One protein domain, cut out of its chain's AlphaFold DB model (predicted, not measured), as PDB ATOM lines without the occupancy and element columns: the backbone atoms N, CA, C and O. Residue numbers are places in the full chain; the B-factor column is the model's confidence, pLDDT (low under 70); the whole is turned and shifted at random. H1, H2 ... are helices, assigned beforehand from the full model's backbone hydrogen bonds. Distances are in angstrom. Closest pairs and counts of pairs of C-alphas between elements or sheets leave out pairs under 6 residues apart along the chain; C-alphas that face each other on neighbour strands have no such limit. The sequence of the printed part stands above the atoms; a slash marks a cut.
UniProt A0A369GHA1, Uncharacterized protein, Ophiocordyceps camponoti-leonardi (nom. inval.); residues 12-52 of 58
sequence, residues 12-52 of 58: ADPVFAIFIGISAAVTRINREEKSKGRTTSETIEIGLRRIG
ATOM      1  N   ALA A  12    -115.764 364.501  -5.306       85.75
ATOM      2  CA  ALA A  12    -117.169 364.704  -4.964       85.75
ATOM      3  C   ALA A  12    -117.448 364.489  -3.472       85.75
ATOM      4  O   ALA A  12    -118.264 365.220  -2.924       85.75
ATOM      5  N   ASP A  13    -116.761 363.558  -2.804       85.19
ATOM      6  CA  ASP A  13    -117.009 363.265  -1.387       85.19
ATOM      7  C   ASP A  13    -116.739 364.477  -0.477       85.19
ATOM      8  O   ASP A  13    -117.629 364.837   0.300       85.19
ATOM      9  N   PRO A  14    -115.591 365.184  -0.584       87.69
ATOM     10  CA  PRO A  14    -115.354 366.393   0.202       87.69
ATOM     11  C   PRO A  14    -116.322 367.533  -0.135       87.69
ATOM     12  O   PRO A  14    -116.804 368.220   0.765       87.69
ATOM     13  N   VAL A  15    -116.635 367.731  -1.420       90.50
ATOM     14  CA  VAL A  15    -117.567 368.784  -1.863       90.50
ATOM     15  C   VAL A  15    -118.969 368.517  -1.317       90.50
ATOM     16  O   VAL A  15    -119.608 369.422  -0.780       90.50
ATOM     17  N   PHE A  16    -119.425 367.267  -1.395       88.62
ATOM     18  CA  PHE A  16    -120.708 366.836  -0.861       88.62
ATOM     19  C   PHE A  16    -120.756 366.984   0.664       88.62
ATOM     20  O   PHE A  16    -121.723 367.532   1.188       88.62
ATOM     21  N   ALA A  17    -119.699 366.593   1.381       90.31
ATOM     22  CA  ALA A  17    -119.621 366.750   2.833       90.31
ATOM     23  C   ALA A  17    -119.726 368.222   3.272       90.31
ATOM     24  O   ALA A  17    -120.489 368.544   4.186       90.31
ATOM     25  N   ILE A  18    -119.016 369.129   2.591       92.94
ATOM     26  CA  ILE A  18    -119.091 370.573   2.862       92.94
ATOM     27  C   ILE A  18    -120.496 371.101   2.556       92.94
ATOM     28  O   ILE A  18    -121.081 371.809   3.376       92.94
ATOM     29  N   PHE A  19    -121.065 370.727   1.409       92.44
ATOM     30  CA  PHE A  19    -122.406 371.147   1.005       92.44
ATOM     31  C   PHE A  19    -123.479 370.726   2.019       92.44
ATOM     32  O   PHE A  19    -124.309 371.546   2.426       92.44
ATOM     33  N   ILE A  20    -123.444 369.468   2.465       90.06
ATOM     34  CA  ILE A  20    -124.376 368.945   3.468       90.06
ATOM     35  C   ILE A  20    -124.155 369.624   4.823       90.06
ATOM     36  O   ILE A  20    -125.130 370.026   5.458       90.06
ATOM     37  N   GLY A  21    -122.904 369.827   5.248       91.12
ATOM     38  CA  GLY A  21    -122.583 370.525   6.497       91.12
ATOM     39  C   GLY A  21    -123.111 371.962   6.528       91.12
ATOM     40  O   GLY A  21    -123.762 372.365   7.496       91.12
ATOM     41  N   ILE A  22    -122.911 372.715   5.443       89.56
ATOM     42  CA  ILE A  22    -123.449 374.075   5.293       89.56
ATOM     43  C   ILE A  22    -124.981 374.044   5.284       89.56
ATOM     44  O   ILE A  22    -125.614 374.807   6.013       89.56
ATOM     45  N   SER A  23    -125.590 373.136   4.519       85.12
ATOM     46  CA  SER A  23    -127.051 373.007   4.434       85.12
ATOM     47  C   SER A  23    -127.685 372.676   5.789       85.12
ATOM     48  O   SER A  23    -128.726 373.237   6.142       85.12
ATOM     49  N   ALA A  24    -127.048 371.814   6.585       85.75
ATOM     50  CA  ALA A  24    -127.490 371.477   7.934       85.75
ATOM     51  C   ALA A  24    -127.387 372.678   8.885       85.75
ATOM     52  O   ALA A  24    -128.331 372.951   9.632       85.75
ATOM     53  N   ALA A  25    -126.289 373.438   8.819       85.06
ATOM     54  CA  ALA A  25    -126.115 374.660   9.602       85.06
ATOM     55  C   ALA A  25    -127.174 375.714   9.244       85.06
ATOM     56  O   ALA A  25    -127.839 376.245  10.133       85.06
ATOM     57  N   VAL A  26    -127.408 375.948   7.950       81.56
ATOM     58  CA  VAL A  26    -128.450 376.863   7.458       81.56
ATOM     59  C   VAL A  26    -129.838 376.404   7.901       81.56
ATOM     60  O   VAL A  26    -130.637 377.211   8.369       81.56
ATOM     61  N   THR A  27    -130.137 375.109   7.805       80.25
ATOM     62  CA  THR A  27    -131.432 374.559   8.231       80.25
ATOM     63  C   THR A  27    -131.637 374.716   9.736       80.25
ATOM     64  O   THR A  27    -132.737 375.062  10.171       80.25
ATOM     65  N   ARG A  28    -130.585 374.528  10.541       77.62
ATOM     66  CA  ARG A  28    -130.634 374.752  11.988       77.62
ATOM     67  C   ARG A  28    -130.864 376.225  12.325       77.62
ATOM     68  O   ARG A  28    -131.748 376.509  13.127       77.62
ATOM     69  N   ILE A  29    -130.149 377.139  11.667       73.12
ATOM     70  CA  ILE A  29    -130.360 378.588  11.811       73.12
ATOM     71  C   ILE A  29    -131.799 378.943  11.438       73.12
ATOM     72  O   ILE A  29    -132.483 379.602  12.204       73.12
ATOM     73  N   ASN A  30    -132.312 378.440  10.314       68.31
ATOM     74  CA  ASN A  30    -133.691 378.688   9.898       68.31
ATOM     75  C   ASN A  30    -134.726 378.120  10.869       68.31
ATOM     76  O   ASN A  30    -135.789 378.714  11.032       68.31
ATOM     77  N   ARG A  31    -134.449 376.985  11.515       68.94
ATOM     78  CA  ARG A  31    -135.316 376.420  12.555       68.94
ATOM     79  C   ARG A  31    -135.333 377.306  13.804       68.94
ATOM     80  O   ARG A  31    -136.405 377.535  14.362       68.94
ATOM     81  N   GLU A  32    -134.177 377.822  14.209       63.91
ATOM     82  CA  GLU A  32    -134.045 378.757  15.331       63.91
ATOM     83  C   GLU A  32    -134.683 380.127  15.005       63.91
ATOM     84  O   GLU A  32    -135.429 380.665  15.821       63.91
ATOM     85  N   GLU A  33    -134.516 380.646  13.789       57.50
ATOM     86  CA  GLU A  33    -135.111 381.912  13.329       57.50
ATOM     87  C   GLU A  33    -136.630 381.813  13.109       57.50
ATOM     88  O   GLU A  33    -137.367 382.718  13.507       57.50
ATOM     89  N   LYS A  34    -137.138 380.683  12.589       58.03
ATOM     90  CA  LYS A  34    -138.588 380.420  12.512       58.03
ATOM     91  C   LYS A  34    -139.235 380.376  13.894       58.03
ATOM     92  O   LYS A  34    -140.346 380.873  14.043       58.03
ATOM     93  N   SER A  35    -138.549 379.835  14.905       56.41
ATOM     94  CA  SER A  35    -139.050 379.844  16.290       56.41
ATOM     95  C   SER A  35    -139.112 381.252  16.900       56.41
ATOM     96  O   SER A  35    -139.896 381.489  17.815       56.41
ATOM     97  N   LYS A  36    -138.338 382.196  16.350       54.09
ATOM     98  CA  LYS A  36    -138.309 383.619  16.722       54.09
ATOM     99  C   LYS A  36    -139.164 384.510  15.806       54.09
ATOM    100  O   LYS A  36    -139.154 385.727  15.968       54.09
ATOM    101  N   GLY A  37    -139.905 383.931  14.856       55.44
ATOM    102  CA  GLY A  37    -140.830 384.660  13.983       55.44
ATOM    103  C   GLY A  37    -140.181 385.436  12.830       55.44
ATOM    104  O   GLY A  37    -140.864 386.246  12.208       55.44
ATOM    105  N   ARG A  38    -138.897 385.202  12.511       55.19
ATOM    106  CA  ARG A  38    -138.238 385.818  11.346       55.19
ATOM    107  C   ARG A  38    -138.236 384.884  10.139       55.19
ATOM    108  O   ARG A  38    -137.917 383.698  10.227       55.19
ATOM    109  N   THR A  39    -138.651 385.419   8.996       58.97
ATOM    110  CA  THR A  39    -138.810 384.679   7.743       58.97
ATOM    111  C   THR A  39    -137.459 384.323   7.130       58.97
ATOM    112  O   THR A  39    -136.669 385.195   6.785       58.97
ATOM    113  N   THR A  40    -137.242 383.024   6.914       58.69
ATOM    114  CA  THR A  40    -136.082 382.402   6.246       58.69
ATOM    115  C   THR A  40    -135.623 383.119   4.966       58.69
ATOM    116  O   THR A  40    -134.427 383.152   4.680       58.69
ATOM    117  N   SER A  41    -136.543 383.730   4.216       57.88
ATOM    118  CA  SER A  41    -136.233 384.500   3.005       57.88
ATOM    119  C   SER A  41    -135.332 385.711   3.267       57.88
ATOM    120  O   SER A  41    -134.459 385.992   2.455       57.88
ATOM    121  N   GLU A  42    -135.489 386.386   4.406       62.94
ATOM    122  CA  GLU A  42    -134.736 387.599   4.746       62.94
ATOM    123  C   GLU A  42    -133.300 387.256   5.179       62.94
ATOM    124  O   GLU A  42    -132.342 387.903   4.765       62.94
ATOM    125  N   THR A  43    -133.120 386.158   5.924       62.69
ATOM    126  CA  THR A  43    -131.796 385.642   6.320       62.69
ATOM    127  C   THR A  43    -130.998 385.146   5.115       62.69
ATOM    128  O   THR A  43    -129.796 385.401   5.017       62.69
ATOM    129  N   ILE A  44    -131.664 384.471   4.173       64.69
ATOM    130  CA  ILE A  44    -131.052 384.050   2.910       64.69
ATOM    131  C   ILE A  44    -130.719 385.277   2.049       64.69
ATOM    132  O   ILE A  44    -129.626 385.333   1.495       64.69
ATOM    133  N   GLU A  45    -131.587 386.292   1.983       65.94
ATOM    134  CA  GLU A  45    -131.331 387.535   1.240       65.94
ATOM    135  C   GLU A  45    -130.140 388.329   1.810       65.94
ATOM    136  O   GLU A  45    -129.274 388.779   1.054       65.94
ATOM    137  N   ILE A  46    -130.042 388.454   3.137       64.69
ATOM    138  CA  ILE A  46    -128.898 389.085   3.815       64.69
ATOM    139  C   ILE A  46    -127.626 388.258   3.594       64.69
ATOM    140  O   ILE A  46    -126.564 388.822   3.318       64.69
ATOM    141  N   GLY A  47    -127.732 386.930   3.671       67.94
ATOM    142  CA  GLY A  47    -126.635 386.005   3.404       67.94
ATOM    143  C   GLY A  47    -126.098 386.138   1.979       67.94
ATOM    144  O   GLY A  47    -124.900 386.351   1.812       67.94
ATOM    145  N   LEU A  48    -126.979 386.106   0.969       66.81
ATOM    146  CA  LEU A  48    -126.630 386.280  -0.447       66.81
ATOM    147  C   LEU A  48    -126.020 387.656  -0.730       66.81
ATOM    148  O   LEU A  48    -125.025 387.746  -1.453       66.81
ATOM    149  N   ARG A  49    -126.552 388.724  -0.119       63.16
ATOM    150  CA  ARG A  49    -125.953 390.063  -0.219       63.16
ATOM    151  C   ARG A  49    -124.545 390.109   0.363       63.16
ATOM    152  O   ARG A  49    -123.680 390.768  -0.207       63.16
ATOM    153  N   ARG A  50    -124.294 389.407   1.470       61.81
ATOM    154  CA  ARG A  50    -122.995 389.437   2.158       61.81
ATOM    155  C   ARG A  50    -121.903 388.645   1.438       61.81
ATOM    156  O   ARG A  50    -120.735 388.991   1.574       61.81
ATOM    157  N   ILE A  51    -122.281 387.643   0.649       70.56
ATOM    158  CA  ILE A  51    -121.376 386.882  -0.230       70.56
ATOM    159  C   ILE A  51    -121.277 387.468  -1.652       70.56
ATOM    160  O   ILE A  51    -120.607 386.889  -2.500       70.56
ATOM    161  N   GLY A  52    -121.911 388.618  -1.915       63.06
ATOM    162  CA  GLY A  52    -121.737 389.368  -3.162       63.06
ATOM    163  C   GLY A  52    -122.649 388.960  -4.320       63.06
ATOM    164  O   GLY A  52    -122.358 389.323  -5.455       63.06
TER     165      GLY A  52
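Overview. This is residues 12 to 52 of the 58 residues of an uncharacterized protein of Ophiocordyceps camponoti-leonardi (nom. inval.) (UniProt A0A369GHA1). A long helix, H1, and a short one, H2, make a lopsided V, with the chain folding back at the link between them. The free ends of both arms stick out, residues 12 to 25 and 45 to 52. The printed part has 41 residues with two named helices, H1 then H2, and no named strand; its class is all helix. It is loose, with a radius of gyration of the C-alphas of 11.9 A, and flat, spanning 36 by 25 by 10 A.

Along the chain. Find C-alpha 12 at (-117.169, 364.704, -4.964); from there H1, residues 12 to 35, runs 34.1 A to C-alpha 35 at (-139.050, 379.844, 16.290). After four residues comes H2, residues 40 to 50, which ends at C-alpha 50 at (-122.995, 389.437, 2.158).

Arrangement. Look at Asn 30 and Thr 40, whose C-alphas are the closest of H1 and H2, 5.7 A apart. The helices only just touch, only at the corner by their link, with 3 pairs of C-alphas within 8 A, and H1 does so with residues 30 to 34 alone. They run opposite ways at a steep tilt of 54 degrees. In H1 and H2 every O i to N i+4 pair is within hydrogen-bond range.

Size, cuts and confidence. The C-alphas farthest apart, those of Ala 12 and Gly 37, are 36.3 A apart. The printed part has no cut, and its link is tight. In the B-factor column, residues 30 to 50 and residue 52 have pLDDT under 70.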